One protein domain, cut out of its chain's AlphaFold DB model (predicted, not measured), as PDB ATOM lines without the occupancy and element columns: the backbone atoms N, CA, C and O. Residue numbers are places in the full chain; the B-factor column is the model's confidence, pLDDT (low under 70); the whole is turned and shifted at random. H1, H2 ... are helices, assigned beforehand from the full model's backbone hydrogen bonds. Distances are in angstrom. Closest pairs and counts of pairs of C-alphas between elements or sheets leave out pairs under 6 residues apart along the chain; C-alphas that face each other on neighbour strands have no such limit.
ATOM      1  N   ALA A   8       2.005  -1.000 -31.946       87.56
ATOM      2  CA  ALA A   8       2.481  -1.839 -30.854       87.56
ATOM      3  C   ALA A   8       1.965  -3.295 -30.893       87.56
ATOM      4  O   ALA A   8       2.765  -4.199 -30.683       87.56
ATOM      5  N   GLU A   9       0.692  -3.552 -31.201       88.81
ATOM      6  CA  GLU A   9       0.150  -4.908 -31.407       88.81
ATOM      7  C   GLU A   9       0.823  -5.614 -32.586       88.81
ATOM      8  O   GLU A   9       1.218  -6.771 -32.455       88.81
ATOM      9  N   VAL A  10       1.051  -4.908 -33.700       92.25
ATOM     10  CA  VAL A  10       1.779  -5.468 -34.853       92.25
ATOM     11  C   VAL A  10       3.210  -5.851 -34.463       92.25
ATOM     12  O   VAL A  10       3.660  -6.954 -34.774       92.25
ATOM     13  N   TYR A  11       3.922  -4.981 -33.740       91.69
ATOM     14  CA  TYR A  11       5.265  -5.295 -33.239       91.69
ATOM     15  C   TYR A  11       5.262  -6.458 -32.241       91.69
ATOM     16  O   TYR A  11       6.160  -7.299 -32.282       91.69
ATOM     17  N   LEU A  12       4.249  -6.542 -31.376       93.12
ATOM     18  CA  LEU A  12       4.110  -7.634 -30.418       93.12
ATOM     19  C   LEU A  12       3.875  -8.972 -31.127       93.12
ATOM     20  O   LEU A  12       4.549  -9.951 -30.812       93.12
ATOM     21  N   MET A  13       2.971  -9.009 -32.108       94.25
ATOM     22  CA  MET A  13       2.714 -10.205 -32.912       94.25
ATOM     23  C   MET A  13       3.965 -10.646 -33.674       94.25
ATOM     24  O   MET A  13       4.305 -11.832 -33.666       94.25
ATOM     25  N   ALA A  14       4.686  -9.698 -34.280       95.19
ATOM     26  CA  ALA A  14       5.942  -9.987 -34.960       95.19
ATOM     27  C   ALA A  14       6.955 -10.616 -33.993       95.19
ATOM     28  O   ALA A  14       7.452 -11.707 -34.268       95.19
ATOM     29  N   LEU A  15       7.181 -10.011 -32.821       95.75
ATOM     30  CA  LEU A  15       8.075 -10.558 -31.799       95.75
ATOM     31  C   LEU A  15       7.639 -11.957 -31.331       95.75
ATOM     32  O   LEU A  15       8.481 -12.830 -31.138       95.75
ATOM     33  N   GLN A  16       6.336 -12.196 -31.159       95.31
ATOM     34  CA  GLN A  16       5.795 -13.487 -30.719       95.31
ATOM     35  C   GLN A  16       5.989 -14.601 -31.754       95.31
ATOM     36  O   GLN A  16       6.252 -15.738 -31.350       95.31
ATOM     37  N   SER A  17       5.916 -14.275 -33.049       97.12
ATOM     38  CA  SER A  17       6.107 -15.224 -34.156       97.12
ATOM     39  C   SER A  17       7.549 -15.711 -34.336       97.12
ATOM     40  O   SER A  17       7.763 -16.754 -34.948       97.12
ATOM     41  N   LEU A  18       8.530 -14.998 -33.774       97.88
ATOM     42  CA  LEU A  18       9.942 -15.357 -33.875       97.88
ATOM     43  C   LEU A  18      10.267 -16.676 -33.153       97.88
ATOM     44  O   LEU A  18       9.721 -16.992 -32.083       97.88
ATOM     45  N   SER A  19      11.240 -17.407 -33.698       98.12
ATOM     46  CA  SER A  19      11.888 -18.519 -33.005       98.12
ATOM     47  C   SER A  19      12.613 -18.030 -31.745       98.12
ATOM     48  O   SER A  19      12.859 -16.838 -31.550       98.12
ATOM     49  N   LYS A  20      12.986 -18.958 -30.857       96.94
ATOM     50  CA  LYS A  20      13.702 -18.606 -29.623       96.94
ATOM     51  C   LYS A  20      15.020 -17.868 -29.904       96.94
ATOM     52  O   LYS A  20      15.285 -16.860 -29.261       96.94
ATOM     53  N   ALA A  21      15.796 -18.336 -30.882       97.88
ATOM     54  CA  ALA A  21      17.074 -17.724 -31.247       97.88
ATOM     55  C   ALA A  21      16.891 -16.298 -31.795       97.88
ATOM     56  O   ALA A  21      17.615 -15.382 -31.419       97.88
ATOM     57  N   GLU A  22      15.879 -16.082 -32.636       97.94
ATOM     58  CA  GLU A  22      15.564 -14.749 -33.162       97.94
ATOM     59  C   GLU A  22      15.078 -13.803 -32.056       97.94
ATOM     60  O   GLU A  22      15.488 -12.643 -32.016       97.94
ATOM     61  N   LYS A  23      14.268 -14.299 -31.109       97.38
ATOM     62  CA  LYS A  23      13.865 -13.526 -29.922       97.38
ATOM     63  C   LYS A  23      15.071 -13.096 -29.097       97.38
ATOM     64  O   LYS A  23      15.137 -11.937 -28.702       97.38
ATOM     65  N   GLU A  24      16.026 -13.993 -28.855       97.06
ATOM     66  CA  GLU A  24      17.252 -13.676 -28.111       97.06
ATOM     67  C   GLU A  24      18.068 -12.574 -28.800       97.06
ATOM     68  O   GLU A  24      18.525 -11.646 -28.130       97.06
ATOM     69  N   ILE A  25      18.185 -12.611 -30.131       97.81
ATOM     70  CA  ILE A  25      18.857 -11.557 -30.905       97.81
ATOM     71  C   ILE A  25      18.136 -10.215 -30.731       97.81
ATOM     72  O   ILE A  25      18.779  -9.213 -30.414       97.81
ATOM     73  N   VAL A  26      16.810 -10.185 -30.903       96.56
ATOM     74  CA  VAL A  26      16.022  -8.950 -30.762       96.56
ATOM     75  C   VAL A  26      16.146  -8.382 -29.351       96.56
ATOM     76  O   VAL A  26      16.443  -7.202 -29.199       96.56
ATOM     77  N   ILE A  27      15.979  -9.214 -28.321       95.19
ATOM     78  CA  ILE A  27      16.101  -8.786 -26.922       95.19
ATOM     79  C   ILE A  27      17.502  -8.237 -26.652       95.19
ATOM     80  O   ILE A  27      17.625  -7.164 -26.070       95.19
ATOM     81  N   THR A  28      18.552  -8.916 -27.120       96.44
ATOM     82  CA  THR A  28      19.936  -8.447 -26.947       96.44
ATOM     83  C   THR A  28      20.116  -7.050 -27.532       96.44
ATOM     84  O   THR A  28      20.640  -6.174 -26.852       96.44
ATOM     85  N   ARG A  29      19.599  -6.803 -28.743       96.12
ATOM     86  CA  ARG A  29      19.644  -5.480 -29.383       96.12
ATOM     87  C   ARG A  29      18.845  -4.421 -28.629       96.12
ATOM     88  O   ARG A  29      19.319  -3.300 -28.495       96.12
ATOM     89  N   LEU A  30      17.665  -4.757 -28.103       94.50
ATOM     90  CA  LEU A  30      16.882  -3.822 -27.281       94.50
ATOM     91  C   LEU A  30      17.639  -3.407 -26.011       94.50
ATOM     92  O   LEU A  30      17.523  -2.266 -25.576       94.50
ATOM     93  N   LEU A  31      18.431  -4.316 -25.434       95.50
ATOM     94  CA  LEU A  31      19.219  -4.057 -24.228       95.50
ATOM     95  C   LEU A  31      20.541  -3.314 -24.494       95.50
ATOM     96  O   LEU A  31      21.174  -2.871 -23.533       95.50
ATOM     97  N   GLU A  32      20.977  -3.164 -25.751       97.06
ATOM     98  CA  GLU A  32      22.157  -2.356 -26.105       97.06
ATOM     99  C   GLU A  32      21.906  -0.859 -25.855       97.06
ATOM    100  O   GLU A  32      22.810  -0.150 -25.403       97.06
ATOM    101  N   ASP A  33      20.673  -0.384 -26.062       97.56
ATOM    102  CA  ASP A  33      20.274   0.980 -25.714       97.56
ATOM    103  C   ASP A  33      20.158   1.129 -24.189       97.56
ATOM    104  O   ASP A  33      19.391   0.432 -23.523       97.56
ATOM    105  N   ALA A  34      20.949   2.041 -23.620       95.81
ATOM    106  CA  ALA A  34      21.032   2.205 -22.174       95.81
ATOM    107  C   ALA A  34      19.721   2.674 -21.540       95.81
ATOM    108  O   ALA A  34      19.353   2.172 -20.480       95.81
ATOM    109  N   LYS A  35      19.013   3.588 -22.204       96.94
ATOM    110  CA  LYS A  35      17.768   4.149 -21.691       96.94
ATOM    111  C   LYS A  35      16.655   3.109 -21.755       96.94
ATOM    112  O   LYS A  35      15.964   2.883 -20.769       96.94
ATOM    113  N   LEU A  36      16.526   2.428 -22.891       95.81
ATOM    114  CA  LEU A  36      15.513   1.393 -23.067       95.81
ATOM    115  C   LEU A  36      15.743   0.209 -22.123       95.81
ATOM    116  O   LEU A  36      14.790  -0.344 -21.576       95.81
ATOM    117  N   ARG A  37      17.003  -0.172 -21.898       96.69
ATOM    118  CA  ARG A  37      17.354  -1.200 -20.916       96.69
ATOM    119  C   ARG A  37      16.891  -0.824 -19.510       96.69
ATOM    120  O   ARG A  37      16.325  -1.675 -18.829       96.69
ATOM    121  N   GLU A  38      17.141   0.408 -19.076       97.31
ATOM    122  CA  GLU A  38      16.691   0.904 -17.768       97.31
ATOM    123  C   GLU A  38      15.161   0.877 -17.662       97.31
ATOM    124  O   GLU A  38      14.633   0.289 -16.719       97.31
ATOM    125  N   ASP A  39      14.456   1.372 -18.683       96.62
ATOM    126  CA  ASP A  39      12.990   1.353 -18.731       96.62
ATOM    127  C   ASP A  39      12.427  -0.084 -18.624       96.62
ATOM    128  O   ASP A  39      11.468  -0.337 -17.891       96.62
ATOM    129  N   ILE A  40      13.033  -1.058 -19.317       95.62
ATOM    130  CA  ILE A  40      12.627  -2.475 -19.250       95.62
ATOM    131  C   ILE A  40      12.838  -3.047 -17.841       95.62
ATOM    132  O   ILE A  40      11.971  -3.766 -17.335       95.62
ATOM    133  N   LEU A  41      13.975  -2.749 -17.205       95.75
ATOM    134  CA  LEU A  41      14.279  -3.223 -15.852       95.75
ATOM    135  C   LEU A  41      13.304  -2.648 -14.821       95.75
ATOM    136  O   LEU A  41      12.817  -3.389 -13.963       95.75
ATOM    137  N   ASP A  42      12.971  -1.365 -14.939       95.69
ATOM    138  CA  ASP A  42      12.001  -0.709 -14.067       95.69
ATOM    139  C   ASP A  42      10.607  -1.318 -14.232       95.69
ATOM    140  O   ASP A  42       9.966  -1.673 -13.240       95.69
ATOM    141  N   LEU A  43      10.145  -1.523 -15.470       95.31
ATOM    142  CA  LEU A  43       8.858  -2.172 -15.740       95.31
ATOM    143  C   LEU A  43       8.795  -3.595 -15.172       95.31
ATOM    144  O   LEU A  43       7.787  -3.969 -14.567       95.31
ATOM    145  N   ALA A  44       9.869  -4.374 -15.318       94.25
ATOM    146  CA  ALA A  44       9.957  -5.713 -14.742       94.25
ATOM    147  C   ALA A  44       9.886  -5.673 -13.207       94.25
ATOM    148  O   ALA A  44       9.154  -6.458 -12.596       94.25
ATOM    149  N   LEU A  45      10.587  -4.725 -12.574       93.88
ATOM    150  CA  LEU A  45      10.535  -4.525 -11.128       93.88
ATOM    151  C   LEU A  45       9.133  -4.101 -10.668       93.88
ATOM    152  O   LEU A  45       8.639  -4.617  -9.666       93.88
ATOM    153  N   PHE A  46       8.461  -3.206 -11.392       91.75
ATOM    154  CA  PHE A  46       7.085  -2.818 -11.080       91.75
ATOM    155  C   PHE A  46       6.128  -4.006 -11.160       91.75
ATOM    156  O   PHE A  46       5.329  -4.192 -10.242       91.75
ATOM    157  N   GLN A  47       6.224  -4.836 -12.202       92.06
ATOM    158  CA  GLN A  47       5.386  -6.030 -12.347       92.06
ATOM    159  C   GLN A  47       5.593  -7.025 -11.203       92.06
ATOM    160  O   GLN A  47       4.617  -7.499 -10.628       92.06
ATOM    161  N   GLN A  48       6.843  -7.288 -10.809       90.62
ATOM    162  CA  GLN A  48       7.140  -8.155  -9.662       90.62
ATOM    163  C   GLN A  48       6.502  -7.648  -8.363       90.62
ATOM    164  O   GLN A  48       6.132  -8.438  -7.497       90.62
ATOM    165  N   ARG A  49       6.359  -6.325  -8.235       88.19
ATOM    166  CA  ARG A  49       5.865  -5.660  -7.028       88.19
ATOM    167  C   ARG A  49       4.379  -5.310  -7.077       88.19
ATOM    168  O   ARG A  49       3.863  -4.810  -6.081       88.19
ATOM    169  N   GLN A  50       3.666  -5.598  -8.170       85.69
ATOM    170  CA  GLN A  50       2.227  -5.308  -8.284       85.69
ATOM    171  C   GLN A  50       1.376  -6.010  -7.213       85.69
ATOM    172  O   GLN A  50       0.310  -5.512  -6.869       85.69
ATOM    173  N   GLY A  51       1.843  -7.141  -6.673       81.06
ATOM    174  CA  GLY A  51       1.173  -7.863  -5.587       81.06
ATOM    175  C   GLY A  51       1.556  -7.409  -4.175       81.06
ATOM    176  O   GLY A  51       1.040  -7.963  -3.205       81.06
ATOM    177  N   GLU A  52       2.473  -6.446  -4.023       85.38
ATOM    178  CA  GLU A  52       2.860  -5.958  -2.699       85.38
ATOM    179  C   GLU A  52       1.730  -5.118  -2.083       85.38
ATOM    180  O   GLU A  52       1.183  -4.231  -2.746       85.38
ATOM    181  N   PRO A  53       1.390  -5.334  -0.797       81.69
ATOM    182  CA  PRO A  53       0.454  -4.460  -0.116       81.69
ATOM    183  C   PRO A  53       1.003  -3.032  -0.099       81.69
ATOM    184  O   PRO A  53       2.183  -2.788   0.177       81.69
ATOM    185  N   SER A  54       0.116  -2.074  -0.364       80.94
ATOM    186  CA  SER A  54       0.442  -0.665  -0.172       80.94
ATOM    187  C   SER A  54       0.799  -0.436   1.291       80.94
ATOM    188  O   SER A  54       0.048  -0.813   2.187       80.94
ATOM    189  N   ARG A  55       1.951   0.192   1.532       82.88
ATOM    190  CA  ARG A  55       2.424   0.523   2.878       82.88
ATOM    191  C   ARG A  55       2.807   1.995   2.974       82.88
ATOM    192  O   ARG A  55       3.353   2.544   2.010       82.88
ATOM    193  N   PRO A  56       2.579   2.644   4.126       90.31
ATOM    194  CA  PRO A  56       3.070   3.988   4.375       90.31
ATOM    195  C   PRO A  56       4.586   4.076   4.186       90.31
ATOM    196  O   PRO A  56       5.353   3.240   4.669       90.31
ATOM    197  N   PHE A  57       5.045   5.146   3.539       85.50
ATOM    198  CA  PHE A  57       6.469   5.348   3.250       85.50
ATOM    199  C   PHE A  57       7.355   5.291   4.509       85.50
ATOM    200  O   PHE A  57       8.463   4.756   4.481       85.50
ATOM    201  N   ARG A  58       6.849   5.785   5.647       90.44
ATOM    202  CA  ARG A  58       7.561   5.741   6.934       90.44
ATOM    203  C   ARG A  58       7.795   4.311   7.431       90.44
ATOM    204  O   ARG A  58       8.863   4.038   7.978       90.44
ATOM    205  N   GLU A  59       6.840   3.411   7.216       87.50
ATOM    206  CA  GLU A  59       6.948   2.004   7.619       87.50
ATOM    207  C   GLU A  59       7.967   1.269   6.751       87.50
ATOM    208  O   GLU A  59       8.865   0.616   7.284       87.50
ATOM    209  N   TYR A  60       7.934   1.496   5.433       85.75
ATOM    210  CA  TYR A  60       8.963   0.995   4.521       85.75
ATOM    211  C   TYR A  60      10.378   1.406   4.957       85.75
ATOM    212  O   TYR A  60      11.288   0.574   5.018       85.75
ATOM    213  N   LEU A  61      10.578   2.686   5.300       89.50
ATOM    214  CA  LEU A  61      11.879   3.177   5.759       89.50
ATOM    215  C   LEU A  61      12.325   2.516   7.070       89.50
ATOM    216  O   LEU A  61      13.511   2.208   7.230       89.50
ATOM    217  N   ALA A  62      11.401   2.293   8.005       90.44
ATOM    218  CA  ALA A  62      11.699   1.629   9.270       90.44
ATOM    219  C   ALA A  62      12.113   0.161   9.061       90.44
ATOM    220  O   ALA A  62      13.101  -0.290   9.651       90.44
ATOM    221  N   GLU A  63      11.419  -0.569   8.185       86.06
ATOM    222  CA  GLU A  63      11.752  -1.951   7.817       86.06
ATOM    223  C   GLU A  63      13.107  -2.046   7.115       86.06
ATOM    224  O   GLU A  63      13.950  -2.863   7.499       86.06
ATOM    225  N   ARG A  64      13.368  -1.163   6.143       86.19
ATOM    226  CA  ARG A  64      14.633  -1.159   5.399       86.19
ATOM    227  C   ARG A  64      15.830  -0.880   6.311       86.19
ATOM    228  O   ARG A  64      16.857  -1.547   6.202       86.19
ATOM    229  N   ARG A  65      15.691   0.049   7.267       87.38
ATOM    230  CA  ARG A  65      16.721   0.326   8.290       87.38
ATOM    231  C   ARG A  65      16.974  -0.878   9.199       87.38
ATOM    232  O   ARG A  65      18.122  -1.126   9.558       87.38
ATOM    233  N   LYS A  66      15.934  -1.635   9.567       85.94
ATOM    234  CA  LYS A  66      16.085  -2.874  10.351       85.94
ATOM    235  C   LYS A  66      16.804  -3.966   9.558       85.94
ATOM    236  O   LYS A  66      17.664  -4.633  10.121       85.94
ATOM    237  N   GLN A  67      16.491  -4.134   8.273       84.12
ATOM    238  CA  GLN A  67      17.163  -5.109   7.406       84.12
ATOM    239  C   GLN A  67      18.643  -4.771   7.182       84.12
ATOM    240  O   GLN A  67      19.480  -5.663   7.256       84.12
ATOM    241  N   ALA A  68      18.976  -3.492   6.986       81.69
ATOM    242  CA  ALA A  68      20.361  -3.039   6.820       81.69
ATOM    243  C   ALA A  68      21.226  -3.229   8.079       81.69
ATOM    244  O   ALA A  68      22.430  -3.382   7.958       81.69
ATOM    245  N   ARG A  69      20.622  -3.230   9.275       77.81
ATOM    246  CA  ARG A  69      21.310  -3.500  10.554       77.81
ATOM    247  C   ARG A  69      21.470  -4.988  10.877       77.81
ATOM    248  O   ARG A  69      22.140  -5.321  11.845       77.81
ATOM    249  N   ARG A  70      20.772  -5.863  10.146       70.56
ATOM    250  CA  ARG A  70      20.827  -7.325  10.312       70.56
ATOM    251  C   ARG A  70      21.798  -7.998   9.337       70.56
ATOM    252  O   ARG A  70      22.002  -9.201   9.455       70.56
ATOM    253  N   ARG A  71      22.318  -7.249   8.367       54.81
ATOM    254  CA  ARG A  71      23.397  -7.649   7.463       54.81
ATOM    255  C   ARG A  71      24.705  -7.080   7.982       54.81
ATOM    256  O   ARG A  71      25.729  -7.749   7.751       54.81
TER     257      ARG A  71
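AT A GLANCE: This is residues 8 to 71 of the 71 residues of an uncharacterized protein of Chloroflexi bacterium CG07_land_8_20_14_0_80_45_17 (UniProt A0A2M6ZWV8). Four helices are strung out in an open zigzag with no shared core: H3, the longest by residues, runs between a corner with H2 at its first end and a stretched link to H4 at its other end. H1 and H2 make a loose V at one end of the domain, while H4 stands free at the other. The printed part has 64 residues with four named helices, in the order H1, H2, H3, H4, and no named strand; the class is all helix. It is extended, with a radius of gyration of the C-alphas of 18.0 A, and elongated, spanning 46 by 24 by 20 A.

IN THESE COORDINATES: H3 is residues 34 to 49, 22.8 A long, from C-alpha 34 at (21.032, 2.205, -22.174). H2 is residues 20 to 32, 18.7 A. H1 is residues 8 to 17, 14.3 A, from C-alpha 8 at (2.481, -1.839, -30.854). H4 is residues 57 to 68, 16.6 A, ending at C-alpha 68 at (20.361, -3.039, 6.820).

HOW THE PARTS SIT: H3 and H2 touch only at the corner by their link, and only just, with 3 pairs of C-alphas within 8 A; the closest C-alphas, of Leu 31 and Arg 37, are 4.8 A apart. H2 touches H3 with residues 30 to 31 alone, and H3 touches H2 with residues 36 to 37 alone. The two run opposite ways at a steep tilt of 68 degrees, only just short of about perpendicular. H1 and H2 are close but not clearly touching: their closest C-alphas, of Leu 15 and Lys 23, are 6.8 A apart. They run opposite ways at a steep tilt of 45 degrees. H4 is apart from H1, H2 and H3, and H1 is apart from H3. In H1, H2, H3 and H4 every O i to N i+4 pair is within hydrogen-bond range.

THE WHOLE: The two C-alphas farthest apart, of Val 10 and Arg 69, are 49.5 A apart. Residues 8 to 14, which belong to H1, stand free, as do residues 42 to 71, of which 42 to 49 belong to H3 and 57 to 68 to H4. The links H1 to H2 and H2 to H3 are tight, and H3 to H4, with 7 residues, is short. The printed part has no cut. Its mean pLDDT is 91.0, and residue 71, the chain's last, is under 70.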